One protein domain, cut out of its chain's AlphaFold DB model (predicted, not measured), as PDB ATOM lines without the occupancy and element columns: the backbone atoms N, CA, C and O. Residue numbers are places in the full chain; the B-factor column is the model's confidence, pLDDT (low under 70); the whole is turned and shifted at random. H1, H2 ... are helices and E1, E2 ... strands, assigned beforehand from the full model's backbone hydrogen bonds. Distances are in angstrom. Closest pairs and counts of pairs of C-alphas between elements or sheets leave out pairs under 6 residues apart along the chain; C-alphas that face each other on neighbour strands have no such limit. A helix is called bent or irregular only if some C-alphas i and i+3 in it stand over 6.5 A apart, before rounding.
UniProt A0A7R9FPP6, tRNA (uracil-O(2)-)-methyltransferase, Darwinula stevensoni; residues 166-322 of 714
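What this domain is: This is residues 166 to 322 of the 714 residues of the protein "tRNA (uracil-O(2)-)-methyltransferase" of Darwinula stevensoni (UniProt A0A7R9FPP6). A strongly twisted sheet of six antiparallel strands, laid side by side in chain order, forms a wall, with H1 packed along one face over E2, E3 and E4. H4, the longest helix, runs along the E6 end of the sheet, while the short H2 and H3 sit by the E1 end. The printed part has 157 residues, in the order E1 H1 H2 H3 E2 E3 E4 E5 E6 H4, of mixed class, helices and strands. It is compact, with a radius of gyration of the C-alphas of 15.4 A, and rounded, spanning 40 by 36 by 28 A.

Where its parts are: The sheet begins with E1, residues 174 to 185, 28.4 A long, with C-alpha 174 at (219.401, 226.030, 203.822); it bends by 54 degrees at residue 181. E2 is residues 233 to 242, 28.1 A; E3 residues 251 to 257, 19.7 A; E4 residues 262 to 268, 19.2 A; E5 residues 283 to 287; E6 residues 293 to 296. H1 is residues 187 to 200, 19.6 A, from C-alpha 187 at (239.245, 212.186, 184.605). H2 is residues 207 to 214 and H3 residues 220 to 223. H4, residues 303 to 320, is 24.9 A long and ends at C-alpha 320, (237.480, 222.445, 208.995); it is only just irregular, C-alphas 311 and 314 being 6.7 A apart.

How they stand to each other: From edge strand E1 to edge strand E6 the strands' lines turn by 90 degrees. E1 and E2 are antiparallel, with N 183 and O 235 at 2.9 A, within hydrogen-bond range. E2 to E6 form a meander, each strand the antiparallel neighbour of the one before, and a hairpin with it. Pairs within range are N 236 and O 254, 2.7 A; N 255 and O 264, 2.8 A; N 265 and O 283, 2.8 A; and N 284 and O 296, 2.8 A. H1 and the sheet make two layers, a helix on one face of a sheet: its height over the sheet is 9.2 A, and it runs along the strands, at 3 degrees to E2 on the local plane. Its closest C-alphas to E3 are Gly 190 and Ile 255, 7.1 A. H4 is on the sheet along E6, its closest C-alphas Ile 293 and Gln 318, 7.1 A. H2 only grazes the sheet with residues 210 to 214, H3 with residues 220 to 223. In H1 and H2 every O i to N i+4 pair is within range, in H4 11 of 14; H3 is too short for one.

The domain as a whole: The C-alphas farthest apart, of Thr 245 and Asp 290, are 44.0 A apart. The printed part has no cut. The one long link, residues 269 to 282, joins E4 to E5. Mean pLDDT of the printed part is 73.9; 58 residues are under 70, among them 187 to 225.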
ATOM      1  N   LYS A 166     226.732 219.271 205.448       87.00
ATOM      2  CA  LYS A 166     226.256 220.217 206.472       87.00
ATOM      3  C   LYS A 166     226.318 221.675 205.987       87.00
ATOM      4  O   LYS A 166     226.780 222.546 206.734       87.00
ATOM      5  N   PRO A 167     225.767 222.012 204.800       89.50
ATOM      6  CA  PRO A 167     225.880 223.362 204.240       89.50
ATOM      7  C   PRO A 167     225.232 224.438 205.128       89.50
ATOM      8  O   PRO A 167     225.676 225.584 205.175       89.50
ATOM      9  N   HIS A 168     224.230 224.063 205.923       87.69
ATOM     10  CA  HIS A 168     223.542 224.948 206.864       87.69
ATOM     11  C   HIS A 168     224.442 225.547 207.961       87.69
ATOM     12  O   HIS A 168     224.037 226.498 208.630       87.69
ATOM     13  N   VAL A 169     225.639 224.991 208.194       87.50
ATOM     14  CA  VAL A 169     226.597 225.507 209.190       87.50
ATOM     15  C   VAL A 169     227.190 226.852 208.754       87.50
ATOM     16  O   VAL A 169     227.584 227.653 209.602       87.50
ATOM     17  N   VAL A 170     227.223 227.121 207.445       89.12
ATOM     18  CA  VAL A 170     227.724 228.382 206.864       89.12
ATOM     19  C   VAL A 170     226.620 229.126 206.116       89.12
ATOM     20  O   VAL A 170     226.581 230.356 206.129       89.12
ATOM     21  N   ASN A 171     225.676 228.399 205.518       88.12
ATOM     22  CA  ASN A 171     224.547 228.960 204.797       88.12
ATOM     23  C   ASN A 171     223.236 228.810 205.587       88.12
ATOM     24  O   ASN A 171     222.516 227.827 205.455       88.12
ATOM     25  N   ALA A 172     222.872 229.823 206.373       85.38
ATOM     26  CA  ALA A 172     221.647 229.800 207.181       85.38
ATOM     27  C   ALA A 172     220.331 229.768 206.367       85.38
ATOM     28  O   ALA A 172     219.255 229.619 206.956       85.38
ATOM     29  N   ARG A 173     220.400 229.930 205.035       84.94
ATOM     30  CA  ARG A 173     219.248 229.872 204.117       84.94
ATOM     31  C   ARG A 173     218.874 228.445 203.717       84.94
ATOM     32  O   ARG A 173     217.809 228.259 203.141       84.94
ATOM     33  N   VAL A 174     219.706 227.452 204.033       87.62
ATOM     34  CA  VAL A 174     219.401 226.030 203.822       87.62
ATOM     35  C   VAL A 174     219.246 225.309 205.157       87.62
ATOM     36  O   VAL A 174     219.883 225.652 206.157       87.62
ATOM     37  N   VAL A 175     218.381 224.300 205.187       87.00
ATOM     38  CA  VAL A 175     218.191 223.423 206.347       87.00
ATOM     39  C   VAL A 175     219.233 222.305 206.334       87.00
ATOM     40  O   VAL A 175     219.735 221.925 207.385       87.00
ATOM     41  N   GLY A 176     219.639 221.834 205.160       89.50
ATOM     42  CA  GLY A 176     220.669 220.813 205.001       89.50
ATOM     43  C   GLY A 176     220.842 220.424 203.540       89.50
ATOM     44  O   GLY A 176     220.383 221.146 202.654       89.50
ATOM     45  N   SER A 177     221.504 219.298 203.310       88.81
ATOM     46  CA  SER A 177     221.625 218.675 201.997       88.81
ATOM     47  C   SER A 177     221.193 217.216 202.052       88.81
ATOM     48  O   SER A 177     221.288 216.567 203.094       88.81
ATOM     49  N   VAL A 178     220.714 216.713 200.918       85.81
ATOM     50  CA  VAL A 178     220.422 215.297 200.690       85.81
ATOM     51  C   VAL A 178     221.283 214.847 199.520       85.81
ATOM     52  O   VAL A 178     221.183 215.409 198.431       85.81
ATOM     53  N   VAL A 179     222.152 213.862 199.741       84.69
ATOM     54  CA  VAL A 179     222.909 213.237 198.650       84.69
ATOM     55  C   VAL A 179     221.953 212.325 197.891       84.69
ATOM     56  O   VAL A 179     221.350 211.437 198.486       84.69
ATOM     57  N   LEU A 180     221.785 212.586 196.597       78.50
ATOM     58  CA  LEU A 180     220.922 211.805 195.712       78.50
ATOM     59  C   LEU A 180     221.654 210.621 195.096       78.50
ATOM     60  O   LEU A 180     221.055 209.573 194.885       78.50
ATOM     61  N   GLY A 181     222.940 210.799 194.805       75.19
ATOM     62  CA  GLY A 181     223.743 209.767 194.177       75.19
ATOM     63  C   GLY A 181     225.213 210.139 194.074       75.19
ATOM     64  O   GLY A 181     225.610 211.285 194.308       75.19
ATOM     65  N   ARG A 182     226.019 209.132 193.740       79.00
ATOM     66  CA  ARG A 182     227.452 209.239 193.478       79.00
ATOM     67  C   ARG A 182     227.820 208.397 192.265       79.00
ATOM     68  O   ARG A 182     227.211 207.348 192.058       79.00
ATOM     69  N   ALA A 183     228.822 208.837 191.518       74.19
ATOM     70  CA  ALA A 183     229.379 208.125 190.377       74.19
ATOM     71  C   ALA A 183     230.909 208.203 190.407       74.19
ATOM     72  O   ALA A 183     231.465 209.269 190.685       74.19
ATOM     73  N   LEU A 184     231.572 207.085 190.107       75.31
ATOM     74  CA  LEU A 184     232.983 207.089 189.730       75.31
ATOM     75  C   LEU A 184     233.096 207.556 188.287       75.31
ATOM     76  O   LEU A 184     232.319 207.121 187.435       75.31
ATOM     77  N   LEU A 185     234.058 208.426 188.028       70.12
ATOM     78  CA  LEU A 185     234.353 208.943 186.706       70.12
ATOM     79  C   LEU A 185     235.834 208.736 186.413       70.12
ATOM     80  O   LEU A 185     236.700 208.897 187.275       70.12
ATOM     81  N   THR A 186     236.148 208.466 185.155       70.00
ATOM     82  CA  THR A 186     237.484 208.762 184.647       70.00
ATOM     83  C   THR A 186     237.681 210.279 184.623       70.00
ATOM     84  O   THR A 186     236.733 211.048 184.450       70.00
ATOM     85  N   ARG A 187     238.931 210.747 184.707       65.44
ATOM     86  CA  ARG A 187     239.245 212.186 184.605       65.44
ATOM     87  C   ARG A 187     238.659 212.837 183.341       65.44
ATOM     88  O   ARG A 187     238.217 213.979 183.361       65.44
ATOM     89  N   LYS A 188     238.632 212.101 182.223       68.88
ATOM     90  CA  LYS A 188     238.064 212.582 180.956       68.88
ATOM     91  C   LYS A 188     236.544 212.760 181.042       68.88
ATOM     92  O   LYS A 188     236.022 213.737 180.509       68.88
ATOM     93  N   GLU A 189     235.844 211.843 181.704       66.19
ATOM     94  CA  GLU A 189     234.400 211.945 181.948       66.19
ATOM     95  C   GLU A 189     234.075 213.076 182.928       66.19
ATOM     96  O   GLU A 189     233.128 213.815 182.682       66.19
ATOM     97  N   GLY A 190     234.897 213.271 183.967       64.56
ATOM     98  CA  GLY A 190     234.800 214.402 184.898       64.56
ATOM     99  C   GLY A 190     234.868 215.753 184.186       64.56
ATOM    100  O   GLY A 190     233.928 216.541 184.266       64.56
ATOM    101  N   LEU A 191     235.920 215.979 183.396       64.50
ATOM    102  CA  LEU A 191     236.081 217.202 182.597       64.50
ATOM    103  C   LEU A 191     234.965 217.389 181.560       64.50
ATOM    104  O   LEU A 191     234.505 218.507 181.342       64.50
ATOM    105  N   SER A 192     234.505 216.302 180.933       66.38
ATOM    106  CA  SER A 192     233.388 216.360 179.980       66.38
ATOM    107  C   SER A 192     232.083 216.740 180.677       66.38
ATOM    108  O   SER A 192     231.306 217.519 180.135       66.38
ATOM    109  N   LEU A 193     231.848 216.237 181.891       63.25
ATOM    110  CA  LEU A 193     230.688 216.595 182.701       63.25
ATOM    111  C   LEU A 193     230.753 218.060 183.137       63.25
ATOM    112  O   LEU A 193     229.747 218.752 183.022       63.25
ATOM    113  N   ILE A 194     231.919 218.546 183.577       62.25
ATOM    114  CA  ILE A 194     232.127 219.970 183.879       62.25
ATOM    115  C   ILE A 194     231.789 220.804 182.649       62.25
ATOM    116  O   ILE A 194     230.935 221.670 182.753       62.25
ATOM    117  N   ALA A 195     232.353 220.489 181.481       64.00
ATOM    118  CA  ALA A 195     232.099 221.236 180.251       64.00
ATOM    119  C   ALA A 195     230.615 221.217 179.842       64.00
ATOM    120  O   ALA A 195     230.045 222.262 179.543       64.00
ATOM    121  N   VAL A 196     229.957 220.052 179.893       60.66
ATOM    122  CA  VAL A 196     228.523 219.920 179.589       60.66
ATOM    123  C   VAL A 196     227.683 220.723 180.571       60.66
ATOM    124  O   VAL A 196     226.715 221.363 180.167       60.66
ATOM    125  N   VAL A 197     228.015 220.699 181.861       58.12
ATOM    126  CA  VAL A 197     227.268 221.455 182.862       58.12
ATOM    127  C   VAL A 197     227.626 222.942 182.807       58.12
ATOM    128  O   VAL A 197     226.750 223.758 183.030       58.12
ATOM    129  N   GLU A 198     228.835 223.357 182.450       60.44
ATOM    130  CA  GLU A 198     229.201 224.763 182.218       60.44
ATOM    131  C   GLU A 198     228.505 225.338 180.977       60.44
ATOM    132  O   GLU A 198     228.007 226.462 181.001       60.44
ATOM    133  N   GLU A 199     228.373 224.542 179.919       57.97
ATOM    134  CA  GLU A 199     227.621 224.901 178.717       57.97
ATOM    135  C   GLU A 199     226.106 224.940 178.999       57.97
ATOM    136  O   GLU A 199     225.404 225.870 178.590       57.97
ATOM    137  N   LYS A 200     225.597 223.973 179.778       51.81
ATOM    138  CA  LYS A 200     224.177 223.862 180.156       51.81
ATOM    139  C   LYS A 200     223.786 224.638 181.414       51.81
ATOM    140  O   LYS A 200     222.605 224.814 181.650       51.81
ATOM    141  N   THR A 201     224.692 225.184 182.220       47.84
ATOM    142  CA  THR A 201     224.345 225.996 183.419       47.84
ATOM    143  C   THR A 201     223.653 227.302 183.037       47.84
ATOM    144  O   THR A 201     223.041 227.967 183.875       47.84
ATOM    145  N   LEU A 202     223.670 227.650 181.749       47.91
ATOM    146  CA  LEU A 202     222.861 228.718 181.179       47.91
ATOM    147  C   LEU A 202     221.416 228.301 180.845       47.91
ATOM    148  O   LEU A 202     220.581 229.200 180.672       47.91
ATOM    149  N   VAL A 203     221.108 226.999 180.816       45.19
ATOM    150  CA  VAL A 203     219.809 226.400 180.481       45.19
ATOM    151  C   VAL A 203     219.472 225.302 181.493       45.19
ATOM    152  O   VAL A 203     219.996 224.199 181.444       45.19
ATOM    153  N   VAL A 204     218.572 225.642 182.414       51.69
ATOM    154  CA  VAL A 204     217.853 224.740 183.328       51.69
ATOM    155  C   VAL A 204     217.850 223.284 182.832       51.69
ATOM    156  O   VAL A 204     217.326 223.059 181.739       51.69
ATOM    157  N   PRO A 205     218.364 222.295 183.593       53.38
ATOM    158  CA  PRO A 205     218.090 220.909 183.253       53.38
ATOM    159  C   PRO A 205     216.577 220.735 183.337       53.38
ATOM    160  O   PRO A 205     215.978 220.908 184.402       53.38
ATOM    161  N   ASP A 206     215.945 220.480 182.199       55.81
ATOM    162  CA  ASP A 206     214.515 220.237 182.136       55.81
ATOM    163  C   ASP A 206     214.156 219.040 183.053       55.81
ATOM    164  O   ASP A 206     215.032 218.255 183.444       55.81
ATOM    165  N   PRO A 207     212.883 218.873 183.451       55.03
ATOM    166  CA  PRO A 207     212.482 217.798 184.356       55.03
ATOM    167  C   PRO A 207     212.888 216.388 183.901       55.03
ATOM    168  O   PRO A 207     212.912 215.488 184.740       55.03
ATOM    169  N   GLN A 208     213.177 216.176 182.613       58.62
ATOM    170  CA  GLN A 208     213.724 214.930 182.090       58.62
ATOM    171  C   GLN A 208     215.220 214.811 182.397       58.62
ATOM    172  O   GLN A 208     215.609 213.807 182.981       58.62
ATOM    173  N   THR A 209     216.027 215.849 182.150       60.22
ATOM    174  CA  THR A 209     217.454 215.874 182.533       60.22
ATOM    175  C   THR A 209     217.644 215.636 184.038       60.22
ATOM    176  O   THR A 209     218.526 214.884 184.448       60.22
ATOM    177  N   VAL A 210     216.795 216.219 184.894       55.94
ATOM    178  CA  VAL A 210     216.831 215.947 186.346       55.94
ATOM    179  C   VAL A 210     216.518 214.480 186.650       55.94
ATOM    180  O   VAL A 210     217.203 213.881 187.475       55.94
ATOM    181  N   ARG A 211     215.523 213.880 185.984       59.66
ATOM    182  CA  ARG A 211     215.202 212.451 186.150       59.66
ATOM    183  C   ARG A 211     216.319 211.548 185.638       59.66
ATOM    184  O   ARG A 211     216.583 210.533 186.262       59.66
ATOM    185  N   GLU A 212     216.979 211.909 184.543       60.97
ATOM    186  CA  GLU A 212     218.130 211.182 183.996       60.97
ATOM    187  C   GLU A 212     219.326 211.239 184.958       60.97
ATOM    188  O   GLU A 212     219.953 210.215 185.223       60.97
ATOM    189  N   LEU A 213     219.585 212.401 185.572       56.16
ATOM    190  CA  LEU A 213     220.589 212.556 186.630       56.16
ATOM    191  C   LEU A 213     220.216 211.796 187.916       56.16
ATOM    192  O   LEU A 213     221.091 211.236 188.570       56.16
ATOM    193  N   GLU A 214     218.930 211.739 188.279       52.91
ATOM    194  CA  GLU A 214     218.423 210.921 189.395       52.91
ATOM    195  C   GLU A 214     218.486 209.408 189.085       52.91
ATOM    196  O   GLU A 214     218.584 208.595 190.003       52.91
ATOM    197  N   GLN A 215     218.462 209.022 187.805       55.22
ATOM    198  CA  GLN A 215     218.626 207.643 187.324       55.22
ATOM    199  C   GLN A 215     220.090 207.233 187.132       55.22
ATOM    200  O   GLN A 215     220.355 206.049 186.900       55.22
ATOM    201  N   TRP A 216     221.037 208.172 187.235       57.12
ATOM    202  CA  TRP A 216     222.472 207.900 187.183       57.12
ATOM    203  C   TRP A 216     222.843 207.015 188.378       57.12
ATOM    204  O   TRP A 216     222.994 207.462 189.517       57.12
ATOM    205  N   ARG A 217     222.849 205.703 188.125       50.97
ATOM    206  CA  ARG A 217     222.888 204.669 189.155       50.97
ATOM    207  C   ARG A 217     224.206 204.704 189.918       50.97
ATOM    208  O   ARG A 217     225.261 204.349 189.402       50.97
ATOM    209  N   VAL A 218     224.063 205.037 191.195       51.50
ATOM    210  CA  VAL A 218     224.926 204.631 192.302       51.50
ATOM    211  C   VAL A 218     225.219 203.135 192.154       51.50
ATOM    212  O   VAL A 218     224.293 202.327 192.189       51.50
ATOM    213  N   GLN A 219     226.480 202.739 191.965       48.00
ATOM    214  CA  GLN A 219     226.847 201.339 192.200       48.00
ATOM    215  C   GLN A 219     226.606 201.040 193.688       48.00
ATOM    216  O   GLN A 219     227.004 201.841 194.532       48.00
ATOM    217  N   ASP A 220     225.945 199.925 194.017       43.94
ATOM    218  CA  ASP A 220     225.364 199.648 195.348       43.94
ATOM    219  C   ASP A 220     226.330 199.813 196.545       43.94
ATOM    220  O   ASP A 220     225.893 200.095 197.663       43.94
ATOM    221  N   TRP A 221     227.645 199.716 196.326       51.16
ATOM    222  CA  TRP A 221     228.678 199.926 197.347       51.16
ATOM    223  C   TRP A 221     228.910 201.406 197.736       51.16
ATOM    224  O   TRP A 221     229.577 201.677 198.733       51.16
ATOM    225  N   MET A 222     228.333 202.381 197.019       53.59
ATOM    226  CA  MET A 222     228.561 203.824 197.232       53.59
ATOM    227  C   MET A 222     227.508 204.546 198.091       53.59
ATOM    228  O   MET A 222     227.624 205.756 198.308       53.59
ATOM    229  N   ASN A 223     226.519 203.830 198.639       52.31
ATOM    230  CA  ASN A 223     225.554 204.384 199.606       52.31
ATOM    231  C   ASN A 223     226.174 204.675 200.995       52.31
ATOM    232  O   ASN A 223     225.510 205.237 201.866       52.31
ATOM    233  N   GLY A 224     227.439 204.291 201.216       58.06
ATOM    234  CA  GLY A 224     228.201 204.570 202.437       58.06
ATOM    235  C   GLY A 224     228.734 206.012 202.532       58.06
ATOM    236  O   GLY A 224     228.463 206.847 201.670       58.06
ATOM    237  N   PRO A 225     229.503 206.365 203.574       65.69
ATOM    238  CA  PRO A 225     230.221 207.643 203.629       65.69
ATOM    239  C   PRO A 225     231.253 207.756 202.491       65.69
ATOM    240  O   PRO A 225     231.710 206.749 201.962       65.69
ATOM    241  N   LEU A 226     231.610 208.985 202.092       70.06
ATOM    242  CA  LEU A 226     232.740 209.200 201.176       70.06
ATOM    243  C   LEU A 226     234.019 208.623 201.820       70.06
ATOM    244  O   LEU A 226     234.247 208.909 203.005       70.06
ATOM    245  N   PRO A 227     234.851 207.865 201.081       68.62
ATOM    246  CA  PRO A 227     236.082 207.291 201.620       68.62
ATOM    247  C   PRO A 227     237.038 208.383 202.120       68.62
ATOM    248  O   PRO A 227     236.882 209.570 201.813       68.62
ATOM    249  N   GLU A 228     237.981 208.017 202.986       67.44
ATOM    250  CA  GLU A 228     238.958 208.960 203.557       67.44
ATOM    251  C   GLU A 228     240.009 209.414 202.543       67.44
ATOM    252  O   GLU A 228     240.457 210.554 202.612       67.44
ATOM    253  N   LEU A 229     240.320 208.558 201.571       68.38
ATOM    254  CA  LEU A 229     241.169 208.845 200.422       68.38
ATOM    255  C   LEU A 229     240.409 208.545 199.131       68.38
ATOM    256  O   LEU A 229     239.600 207.620 199.069       68.38
ATOM    257  N   LEU A 230     240.663 209.362 198.110       71.62
ATOM    258  CA  LEU A 230     240.085 209.225 196.778       71.62
ATOM    259  C   LEU A 230     241.201 208.903 195.790       71.62
ATOM    260  O   LEU A 230     242.103 209.716 195.594       71.62
ATOM    261  N   GLU A 231     241.124 207.728 195.176       70.88
ATOM    262  CA  GLU A 231     242.042 207.299 194.111       70.88
ATOM    263  C   GLU A 231     241.501 207.652 192.718       70.88
ATOM    264  O   GLU A 231     242.261 207.846 191.773       70.88
ATOM    265  N   GLU A 232     240.182 207.811 192.608       76.06
ATOM    266  CA  GLU A 232     239.470 208.080 191.363       76.06
ATOM    267  C   GLU A 232     238.635 209.361 191.458       76.06
ATOM    268  O   GLU A 232     238.354 209.870 192.547       76.06
ATOM    269  N   THR A 233     238.233 209.895 190.299       80.12
ATOM    270  CA  THR A 233     237.343 211.059 190.264       80.12
ATOM    271  C   THR A 233     235.943 210.643 190.696       80.12
ATOM    272  O   THR A 233     235.395 209.664 190.192       80.12
ATOM    273  N   VAL A 234     235.341 211.402 191.609       81.50
ATOM    274  CA  VAL A 234     233.990 211.128 192.112       81.50
ATOM    275  C   VAL A 234     233.080 212.302 191.807       81.50
ATOM    276  O   VAL A 234     233.376 213.431 192.186       81.50
ATOM    277  N   ALA A 235     231.937 212.034 191.183       80.69
ATOM    278  CA  ALA A 235     230.831 212.978 191.106       80.69
ATOM    279  C   ALA A 235     229.791 212.665 192.184       80.69
ATOM    280  O   ALA A 235     229.428 211.511 192.407       80.69
ATOM    281  N   VAL A 236     229.280 213.701 192.842       83.44
ATOM    282  CA  VAL A 236     228.234 213.626 193.861       83.44
ATOM    283  C   VAL A 236     227.102 214.558 193.463       83.44
ATOM    284  O   VAL A 236     227.289 215.770 193.385       83.44
ATOM    285  N   LEU A 237     225.908 214.009 193.263       81.44
ATOM    286  CA  LEU A 237     224.699 214.800 193.067       81.44
ATOM    287  C   LEU A 237     224.045 215.047 194.425       81.44
ATOM    288  O   LEU A 237     223.691 214.098 195.134       81.44
ATOM    289  N   ARG A 238     223.853 216.315 194.791       86.88
ATOM    290  CA  ARG A 238     223.145 216.695 196.019       86.88
ATOM    291  C   ARG A 238     221.988 217.641 195.754       86.88
ATOM    292  O   ARG A 238     222.047 218.494 194.875       86.88
ATOM    293  N   GLU A 239     220.962 217.530 196.583       86.00
ATOM    294  CA  GLU A 239     219.922 218.540 196.743       86.00
ATOM    295  C   GLU A 239     220.243 219.415 197.960       86.00
ATOM    296  O   GLU A 239     220.509 218.908 199.053       86.00
ATOM    297  N   LEU A 240     220.187 220.733 197.794       87.94
ATOM    298  CA  LEU A 240     220.208 221.705 198.881       87.94
ATOM    299  C   LEU A 240     218.771 221.994 199.309       87.94
ATOM    300  O   LEU A 240     218.000 222.562 198.541       87.94
ATOM    301  N   VAL A 241     218.411 221.647 200.545       87.81
ATOM    302  CA  VAL A 241     217.046 221.843 201.049       87.81
ATOM    303  C   VAL A 241     216.918 223.267 201.604       87.81
ATOM    304  O   VAL A 241     217.513 223.561 202.650       87.81
ATOM    305  N   PRO A 242     216.185 224.179 200.941       84.94
ATOM    306  CA  PRO A 242     216.059 225.565 201.374       84.94
ATOM    307  C   PRO A 242     215.223 225.687 202.653       84.94
ATOM    308  O   PRO A 242     214.408 224.828 202.987       84.94
ATOM    309  N   LYS A 243     215.431 226.779 203.389       81.19
ATOM    310  CA  LYS A 243     214.623 227.149 204.553       81.19
ATOM    311  C   LYS A 243     213.448 228.027 204.109       81.19
ATOM    312  O   LYS A 243     213.664 229.017 203.413       81.19
ATOM    313  N   GLY A 244     212.240 227.727 204.584       75.44
ATOM    314  CA  GLY A 244     211.025 228.468 204.236       75.44
ATOM    315  C   GLY A 244     210.360 227.991 202.944       75.44
ATOM    316  O   GLY A 244     210.691 226.942 202.395       75.44
ATOM    317  N   THR A 245     209.411 228.783 202.449       64.62
ATOM    318  CA  THR A 245     208.625 228.521 201.236       64.62
ATOM    319  C   THR A 245     209.393 228.904 199.970       64.62
ATOM    320  O   THR A 245     208.992 229.781 199.207       64.62
ATOM    321  N   HIS A 246     210.537 228.263 199.739       66.56
ATOM    322  CA  HIS A 246     211.204 228.361 198.446       66.56
ATOM    323  C   HIS A 246     210.476 227.481 197.425       66.56
ATOM    324  O   HIS A 246     210.229 226.302 197.677       66.56
ATOM    325  N   GLN A 247     210.145 228.045 196.265       58.56
ATOM    326  CA  GLN A 247     209.610 227.280 195.144       58.56
ATOM    327  C   GLN A 247     210.772 226.789 194.271       58.56
ATOM    328  O   GLN A 247     211.609 227.588 193.859       58.56
ATOM    329  N   GLY A 248     210.801 225.491 193.967       65.06
ATOM    330  CA  GLY A 248     211.808 224.869 193.101       65.06
ATOM    331  C   GLY A 248     212.893 224.106 193.865       65.06
ATOM    332  O   GLY A 248     213.228 224.440 195.006       65.06
ATOM    333  N   LYS A 249     213.419 223.063 193.218       74.25
ATOM    334  CA  LYS A 249     214.497 222.222 193.746       74.25
ATOM    335  C   LYS A 249     215.855 222.854 193.435       74.25
ATOM    336  O   LYS A 249     216.035 223.453 192.377       74.25
ATOM    337  N   LEU A 250     216.794 222.736 194.368       80.75
ATOM    338  CA  LEU A 250     218.152 223.256 194.220       80.75
ATOM    339  C   LEU A 250     219.107 222.074 194.183       80.75
ATOM    340  O   LEU A 250     219.363 221.464 195.220       80.75
ATOM    341  N   TYR A 251     219.625 221.759 193.004       81.50
ATOM    342  CA  TYR A 251     220.595 220.687 192.843       81.50
ATOM    343  C   TYR A 251     221.997 221.258 192.650       81.50
ATOM    344  O   TYR A 251     222.176 222.402 192.228       81.50
ATOM    345  N   GLU A 252     223.006 220.469 192.989       84.00
ATOM    346  CA  GLU A 252     224.406 220.800 192.756       84.00
ATOM    347  C   GLU A 252     225.175 219.504 192.501       84.00
ATOM    348  O   GLU A 252     225.006 218.520 193.230       84.00
ATOM    349  N   VAL A 253     226.001 219.508 191.458       82.44
ATOM    350  CA  VAL A 253     226.960 218.438 191.184       82.44
ATOM    351  C   VAL A 253     228.283 218.843 191.811       82.44
ATOM    352  O   VAL A 253     228.780 219.938 191.564       82.44
ATOM    353  N   VAL A 254     228.844 217.973 192.642       86.88
ATOM    354  CA  VAL A 254     230.161 218.152 193.252       86.88
ATOM    355  C   VAL A 254     231.111 217.148 192.632       86.88
ATOM    356  O   VAL A 254     230.827 215.955 192.660       86.88
ATOM    357  N   ILE A 255     232.220 217.609 192.076       83.19
ATOM    358  CA  ILE A 255     233.209 216.768 191.405       83.19
ATOM    359  C   ILE A 255     234.497 216.845 192.217       83.19
ATOM    360  O   ILE A 255     234.961 217.939 192.520       83.19
ATOM    361  N   LEU A 256     235.017 215.689 192.623       86.00
ATOM    362  CA  LEU A 256     236.225 215.539 193.426       86.00
ATOM    363  C   LEU A 256     237.296 214.856 192.569       86.00
ATOM    364  O   LEU A 256     237.150 213.673 192.263       86.00
ATOM    365  N   GLU A 257     238.343 215.583 192.184       80.31
ATOM    366  CA  GLU A 257     239.393 215.118 191.265       80.31
ATOM    367  C   GLU A 257     240.752 214.963 191.981       80.31
ATOM    368  O   GLU A 257     241.361 215.965 192.364       80.31
ATOM    369  N   PRO A 258     241.271 213.733 192.168       71.94
ATOM    370  CA  PRO A 258     242.664 213.489 192.571       71.94
ATOM    371  C   PRO A 258     243.647 213.672 191.384       71.94
ATOM    372  O   PRO A 258     243.209 213.681 190.229       71.94
ATOM    373  N   PRO A 259     244.983 213.792 191.592       55.69
ATOM    374  CA  PRO A 259     245.748 213.618 192.838       55.69
ATOM    375  C   PRO A 259     246.024 214.906 193.631       55.69
ATOM    376  O   PRO A 259     246.363 214.827 194.807       55.69
ATOM    377  N   PHE A 260     245.876 216.087 193.030       61.69
ATOM    378  CA  PHE A 260     245.860 217.360 193.753       61.69
ATOM    379  C   PHE A 260     244.393 217.700 193.935       61.69
ATOM    380  O   PHE A 260     243.792 218.167 192.976       61.69
ATOM    381  N   LEU A 261     243.808 217.348 195.089       70.06
ATOM    382  CA  LEU A 261     242.354 217.334 195.264       70.06
ATOM    383  C   LEU A 261     241.734 218.675 194.836       70.06
ATOM    384  O   LEU A 261     241.794 219.665 195.571       70.06
ATOM    385  N   GLU A 262     241.147 218.687 193.642       84.38
ATOM    386  CA  GLU A 262     240.344 219.781 193.119       84.38
ATOM    387  C   GLU A 262     238.882 219.416 193.334       84.38
ATOM    388  O   GLU A 262     238.441 218.308 193.023       84.38
ATOM    389  N   VAL A 263     238.139 220.331 193.951       88.62
ATOM    390  CA  VAL A 263     236.736 220.105 194.281       88.62
ATOM    391  C   VAL A 263     235.887 221.188 193.658       88.62
ATOM    392  O   VAL A 263     235.851 222.313 194.158       88.62
ATOM    393  N   SER A 264     235.161 220.812 192.613       86.62
ATOM    394  CA  SER A 264     234.308 221.692 191.822       86.62
ATOM    395  C   SER A 264     232.847 221.531 192.220       86.62
ATOM    396  O   SER A 264     232.322 220.423 192.286       86.62
ATOM    397  N   PHE A 265     232.176 222.645 192.485       87.94
ATOM    398  CA  PHE A 265     230.765 222.726 192.836       87.94
ATOM    399  C   PHE A 265     230.015 223.401 191.701       87.94
ATOM    400  O   PHE A 265     230.261 224.570 191.395       87.94
ATOM    401  N   VAL A 266     229.090 222.670 191.092       81.75
ATOM    402  CA  VAL A 266     228.400 223.090 189.879       81.75
ATOM    403  C   VAL A 266     226.891 223.156 190.144       81.75
ATOM    404  O   VAL A 266     226.226 222.117 190.225       81.75
ATOM    405  N   PRO A 267     226.324 224.359 190.346       80.00
ATOM    406  CA  PRO A 267     224.917 224.517 190.693       80.00
ATOM    407  C   PRO A 267     224.009 224.213 189.498       80.00
ATOM    408  O   PRO A 267     224.165 224.772 188.419       80.00
ATOM    409  N   LEU A 268     222.994 223.383 189.724       74.88
ATOM    410  CA  LEU A 268     221.936 223.052 188.775       74.88
ATOM    411  C   LEU A 268     220.643 223.726 189.247       74.88
ATOM    412  O   LEU A 268     219.873 223.160 190.030       74.88
ATOM    413  N   GLN A 269     220.435 224.982 188.848       65.12
ATOM    414  CA  GLN A 269     219.301 225.789 189.310       65.12
ATOM    415  C   GLN A 269     218.569 226.464 188.157       65.12
ATOM    416  O   GLN A 269     219.177 226.908 187.186       65.12
ATOM    417  N   GLU A 270     217.253 226.611 188.308       56.78
ATOM    418  CA  GLU A 270     216.459 227.454 187.422       56.78
ATOM    419  C   GLU A 270     216.892 228.926 187.519       56.78
ATOM    420  O   GLU A 270     217.053 229.473 188.617       56.78
ATOM    421  N   LYS A 271     217.019 229.610 186.372       55.25
ATOM    422  CA  LYS A 271     217.121 231.076 186.342       55.25
ATOM    423  C   LYS A 271     215.814 231.657 186.889       55.25
ATOM    424  O   LYS A 271     214.817 231.719 186.181       55.25
ATOM    425  N   ARG A 272     215.820 232.073 188.156       60.91
ATOM    426  CA  ARG A 272     214.684 232.745 188.801       60.91
ATOM    427  C   ARG A 272     215.067 234.109 189.356       60.91
ATOM    428  O   ARG A 272     216.170 234.300 189.889       60.91
ATOM    429  N   GLU A 273     214.116 235.030 189.299       53.34
ATOM    430  CA  GLU A 273     214.138 236.252 190.098       53.34
ATOM    431  C   GLU A 273     213.830 235.899 191.560       53.34
ATOM    432  O   GLU A 273     212.882 235.174 191.855       53.34
ATOM    433  N   GLY A 274     214.688 236.329 192.486       61.59
ATOM    434  CA  GLY A 274     214.559 236.007 193.908       61.59
ATOM    435  C   GLY A 274     215.899 235.979 194.652       61.59
ATOM    436  O   GLY A 274     216.963 236.072 194.033       61.59
ATOM    437  N   PRO A 275     215.876 235.857 195.992       62.72
ATOM    438  CA  PRO A 275     217.085 235.858 196.807       62.72
ATOM    439  C   PRO A 275     217.981 234.652 196.491       62.72
ATOM    440  O   PRO A 275     217.550 233.503 196.513       62.72
ATOM    441  N   VAL A 276     219.262 234.920 196.231       70.19
ATOM    442  CA  VAL A 276     220.282 233.908 195.916       70.19
ATOM    443  C   VAL A 276     220.537 233.022 197.145       70.19
ATOM    444  O   VAL A 276     221.146 233.470 198.117       70.19
ATOM    445  N   ILE A 277     220.052 231.775 197.146       71.38
ATOM    446  CA  ILE A 277     220.219 230.846 198.282       71.38
ATOM    447  C   ILE A 277     221.629 230.253 198.319       71.38
ATOM    448  O   ILE A 277     222.202 230.147 199.399       71.38
ATOM    449  N   SER A 278     222.210 229.931 197.166       74.19
ATOM    450  CA  SER A 278     223.599 229.485 197.001       74.19
ATOM    451  C   SER A 278     224.212 230.159 195.766       74.19
ATOM    452  O   SER A 278     223.465 230.726 194.965       74.19
ATOM    453  N   PRO A 279     225.547 230.139 195.592       78.19
ATOM    454  CA  PRO A 279     226.171 230.603 194.354       78.19
ATOM    455  C   PRO A 279     225.503 229.963 193.128       78.19
ATOM    456  O   PRO A 279     225.233 228.765 193.130       78.19
ATOM    457  N   ARG A 280     225.196 230.782 192.113       75.25
ATOM    458  CA  ARG A 280     224.562 230.359 190.844       75.25
ATOM    459  C   ARG A 280     225.570 230.094 189.728       75.25
ATOM    460  O   ARG A 280     225.177 229.848 188.596       75.25
ATOM    461  N   VAL A 281     226.852 230.206 190.044       76.25
ATOM    462  CA  VAL A 281     227.949 229.913 189.130       76.25
ATOM    463  C   VAL A 281     228.770 228.760 189.696       76.25
ATOM    464  O   VAL A 281     228.777 228.593 190.923       76.25
ATOM    465  N   PRO A 282     229.472 228.009 188.840       81.75
ATOM    466  CA  PRO A 282     230.462 227.045 189.288       81.75
ATOM    467  C   PRO A 282     231.531 227.700 190.172       81.75
ATOM    468  O   PRO A 282     231.905 228.854 189.960       81.75
ATOM    469  N   TYR A 283     232.027 226.985 191.174       86.88
ATOM    470  CA  TYR A 283     233.185 227.402 191.968       86.88
ATOM    471  C   TYR A 283     233.986 226.176 192.397       86.88
ATOM    472  O   TYR A 283     233.406 225.123 192.643       86.88
ATOM    473  N   ALA A 284     235.304 226.309 192.512       88.50
ATOM    474  CA  ALA A 284     236.198 225.204 192.832       88.50
ATOM    475  C   ALA A 284     237.166 225.557 193.962       88.50
ATOM    476  O   ALA A 284     237.591 226.707 194.090       88.50
ATOM    477  N   PHE A 285     237.521 224.562 194.772       90.50
ATOM    478  CA  PHE A 285     238.628 224.645 195.718       90.50
ATOM    479  C   PHE A 285     239.788 223.802 195.215       90.50
ATOM    480  O   PHE A 285     239.590 222.643 194.863       90.50
ATOM    481  N   HIS A 286     240.989 224.366 195.240       85.56
ATOM    482  CA  HIS A 286     242.206 223.668 194.847       85.56
ATOM    483  C   HIS A 286     243.252 223.762 195.957       85.56
ATOM    484  O   HIS A 286     243.522 224.852 196.476       85.56
ATOM    485  N   LEU A 287     243.834 222.618 196.310       81.06
ATOM    486  CA  LEU A 287     244.951 222.526 197.241       81.06
ATOM    487  C   LEU A 287     246.278 222.688 196.495       81.06
ATOM    488  O   LEU A 287     246.694 221.796 195.756       81.06
ATOM    489  N   GLY A 288     246.945 223.815 196.727       70.69
ATOM    490  CA  GLY A 288     248.288 224.070 196.226       70.69
ATOM    491  C   GLY A 288     249.335 223.164 196.875       70.69
ATOM    492  O   GLY A 288     249.147 222.622 197.966       70.69
ATOM    493  N   THR A 289     250.485 223.032 196.214       68.88
ATOM    494  CA  THR A 289     251.631 222.233 196.690       68.88
ATOM    495  C   THR A 289     252.290 222.797 197.954       68.88
ATOM    496  O   THR A 289     253.039 222.100 198.634       68.88
ATOM    497  N   ASP A 290     252.005 224.053 198.285       70.00
ATOM    498  CA  ASP A 290     252.391 224.737 199.520       70.00
ATOM    499  C   ASP A 290     251.398 224.501 200.677       70.00
ATOM    500  O   ASP A 290     251.602 225.008 201.781       70.00
ATOM    501  N   GLY A 291     250.329 223.732 200.436       70.94
ATOM    502  CA  GLY A 291     249.246 223.488 201.384       70.94
ATOM    503  C   GLY A 291     248.198 224.604 201.438       70.94
ATOM    504  O   GLY A 291     247.284 224.536 202.265       70.94
ATOM    505  N   ALA A 292     248.291 225.631 200.586       79.88
ATOM    506  CA  ALA A 292     247.300 226.697 200.529       79.88
ATOM    507  C   ALA A 292     246.037 226.243 199.784       79.88
ATOM    508  O   ALA A 292     246.096 225.622 198.726       79.88
ATOM    509  N   ILE A 293     244.867 226.604 200.316       87.12
ATOM    510  CA  ILE A 293     243.583 226.364 199.648       87.12
ATOM    511  C   ILE A 293     243.219 227.610 198.847       87.12
ATOM    512  O   ILE A 293     242.984 228.679 199.418       87.12
ATOM    513  N   SER A 294     243.148 227.453 197.533       87.75
ATOM    514  CA  SER A 294     242.706 228.475 196.588       87.75
ATOM    515  C   SER A 294     241.239 228.262 196.204       87.75
ATOM    516  O   SER A 294     240.731 227.143 196.245       87.75
ATOM    517  N   LEU A 295     240.544 229.355 195.885       90.25
ATOM    518  CA  LEU A 295     239.144 229.370 195.460       90.25
ATOM    519  C   LEU A 295     239.070 229.970 194.054       90.25
ATOM    520  O   LEU A 295     239.482 231.115 193.858       90.25
ATOM    521  N   THR A 296     238.471 229.233 193.125       87.31
ATOM    522  CA  THR A 296     238.298 229.621 191.720       87.31
ATOM    523  C   THR A 296     236.810 229.733 191.389       87.31
ATOM    524  O   THR A 296     236.001 228.955 191.885       87.31
ATOM    525  N   PHE A 297     236.422 230.716 190.580       83.25
ATOM    526  CA  PHE A 297     235.055 230.899 190.073       83.25
ATOM    527  C   PHE A 297     235.087 231.753 188.792       83.25
ATOM    528  O   PHE A 297     236.019 232.547 188.623       83.25
ATOM    529  N   PRO A 298     234.093 231.637 187.892       74.75
ATOM    530  CA  PRO A 298     234.052 232.411 186.661       74.75
ATOM    531  C   PRO A 298     233.739 233.886 186.940       74.75
ATOM    532  O   PRO A 298     232.977 234.230 187.849       74.75
ATOM    533  N   PHE A 299     234.320 234.766 186.123       65.25
ATOM    534  CA  PHE A 299     234.074 236.206 186.144       65.25
ATOM    535  C   PHE A 299     233.245 236.612 184.911       65.25
ATOM    536  O   PHE A 299     233.571 236.162 183.812       65.25
ATOM    537  N   PRO A 300     232.213 237.470 185.045       67.12
ATOM    538  CA  PRO A 300     231.828 238.223 186.243       67.12
ATOM    539  C   PRO A 300     230.932 237.434 187.214       67.12
ATOM    540  O   PRO A 300     229.920 236.854 186.828       67.12
ATOM    541  N   LEU A 301     231.262 237.494 188.509       75.25
ATOM    542  CA  LEU A 301     230.425 236.990 189.602       75.25
ATOM    543  C   LEU A 301     229.698 238.156 190.279       75.25
ATOM    544  O   LEU A 301     230.262 239.237 190.447       75.25
ATOM    545  N   CYS A 302     228.450 237.953 190.711       78.31
ATOM    546  CA  CYS A 302     227.750 238.997 191.453       78.31
ATOM    547  C   CYS A 302     228.487 239.299 192.782       78.31
ATOM    548  O   CYS A 302     228.902 238.363 193.482       78.31
ATOM    549  N   PRO A 303     228.616 240.578 193.189       82.94
ATOM    550  CA  PRO A 303     229.413 240.952 194.362       82.94
ATOM    551  C   PRO A 303     228.988 240.249 195.658       82.94
ATOM    552  O   PRO A 303     229.818 239.955 196.515       82.94
ATOM    553  N   VAL A 304     227.694 239.936 195.798       82.69
ATOM    554  CA  VAL A 304     227.146 239.238 196.972       82.69
ATOM    555  C   VAL A 304     227.675 237.806 197.068       82.69
ATOM    556  O   VAL A 304     228.111 237.392 198.143       82.69
ATOM    557  N   SER A 305     227.657 237.050 195.965       83.12
ATOM    558  CA  SER A 305     228.176 235.678 195.932       83.12
ATOM    559  C   SER A 305     229.691 235.653 196.088       83.12
ATOM    560  O   SER A 305     230.191 234.836 196.858       83.12
ATOM    561  N   GLN A 306     230.405 236.581 195.443       86.38
ATOM    562  CA  GLN A 306     231.855 236.713 195.592       86.38
ATOM    563  C   GLN A 306     232.238 236.954 197.058       86.38
ATOM    564  O   GLN A 306     233.015 236.191 197.634       86.38
ATOM    565  N   LYS A 307     231.637 237.971 197.687       88.38
ATOM    566  CA  LYS A 307     231.901 238.312 199.087       88.38
ATOM    567  C   LYS A 307     231.563 237.153 200.023       88.38
ATOM    568  O   LYS A 307     232.304 236.876 200.959       88.38
ATOM    569  N   TRP A 308     230.461 236.446 199.775       89.69
ATOM    570  CA  TRP A 308     230.073 235.299 200.594       89.69
ATOM    571  C   TRP A 308     231.056 234.123 200.469       89.69
ATOM    572  O   TRP A 308     231.460 233.565 201.490       89.69
ATOM    573  N   LEU A 309     231.489 233.774 199.252       90.50
ATOM    574  CA  LEU A 309     232.479 232.715 199.039       90.50
ATOM    575  C   LEU A 309     233.818 233.047 199.719       90.50
ATOM    576  O   LEU A 309     234.359 232.210 200.442       90.50
ATOM    577  N   GLN A 310     234.304 234.282 199.551       90.56
ATOM    578  CA  GLN A 310     235.599 234.733 200.072       90.56
ATOM    579  C   GLN A 310     235.598 234.956 201.591       90.56
ATOM    580  O   GLN A 310     236.523 234.528 202.274       90.56
ATOM    581  N   GLU A 311     234.573 235.604 202.148       92.12
ATOM    582  CA  GLU A 311     234.568 236.009 203.563       92.12
ATOM    583  C   GLU A 311     233.855 235.016 204.491       92.12
ATOM    584  O   GLU A 311     234.000 235.108 205.714       92.12
ATOM    585  N   LYS A 312     233.026 234.105 203.957       91.38
ATOM    586  CA  LYS A 312     232.250 233.148 204.769       91.38
ATOM    587  C   LYS A 312     232.656 231.705 204.522       91.38
ATOM    588  O   LYS A 312     232.968 231.020 205.496       91.38
ATOM    589  N   LEU A 313     232.630 231.237 203.271       91.94
ATOM    590  CA  LEU A 313     232.850 229.820 202.972       91.94
ATOM    591  C   LEU A 313     234.328 229.428 203.059       91.94
ATOM    592  O   LEU A 313     234.649 228.518 203.820       91.94
ATOM    593  N   LEU A 314     235.221 230.127 202.353       92.19
ATOM    594  CA  LEU A 314     236.647 229.786 202.317       92.19
ATOM    595  C   LEU A 314     237.300 229.751 203.719       92.19
ATOM    596  O   LEU A 314     237.912 228.732 204.043       92.19
ATOM    597  N   PRO A 315     237.103 230.744 204.615       92.00
ATOM    598  CA  PRO A 315     237.687 230.696 205.959       92.00
ATOM    599  C   PRO A 315     237.113 229.566 206.821       92.00
ATOM    600  O   PRO A 315     237.789 229.028 207.697       92.00
ATOM    601  N   LYS A 316     235.843 229.195 206.603       91.12
ATOM    602  CA  LYS A 316     235.208 228.075 207.312       91.12
ATOM    603  C   LYS A 316     235.737 226.736 206.834       91.12
ATOM    604  O   LYS A 316     235.993 225.878 207.671       91.12
ATOM    605  N   LEU A 317     235.936 226.596 205.529       90.75
ATOM    606  CA  LEU A 317     236.524 225.413 204.928       90.75
ATOM    607  C   LEU A 317     237.960 225.212 205.426       90.75
ATOM    608  O   LEU A 317     238.231 224.166 206.000       90.75
ATOM    609  N   GLN A 318     238.813 226.242 205.361       88.88
ATOM    610  CA  GLN A 318     240.177 226.223 205.924       88.88
ATOM    611  C   GLN A 318     240.210 225.840 207.408       88.88
ATOM    612  O   GLN A 318     241.112 225.149 207.867       88.88
ATOM    613  N   LYS A 319     239.217 226.282 208.182       88.94
ATOM    614  CA  LYS A 319     239.106 225.880 209.583       88.94
ATOM    615  C   LYS A 319     238.782 224.389 209.723       88.94
ATOM    616  O   LYS A 319     239.370 223.723 210.565       88.94
ATOM    617  N   TRP A 320     237.856 223.860 208.927       88.19
ATOM    618  CA  TRP A 320     237.480 222.445 208.995       88.19
ATOM    619  C   TRP A 320     238.572 221.500 208.504       88.19
ATOM    620  O   TRP A 320     238.598 220.362 208.952       88.19
ATOM    621  N   THR A 321     239.480 221.953 207.638       83.00
ATOM    622  CA  THR A 321     240.641 221.146 207.238       83.00
ATOM    623  C   THR A 321     241.679 221.003 208.353       83.00
ATOM    624  O   THR A 321     242.525 220.124 208.276       83.00
ATOM    625  N   GLN A 322     241.643 221.867 209.374       81.12
ATOM    626  CA  GLN A 322     242.570 221.852 210.515       81.12
ATOM    627  C   GLN A 322     241.984 221.169 211.759       81.12
ATOM    628  O   GLN A 322     242.717 220.845 212.690       81.12
TER     629      GLN A 322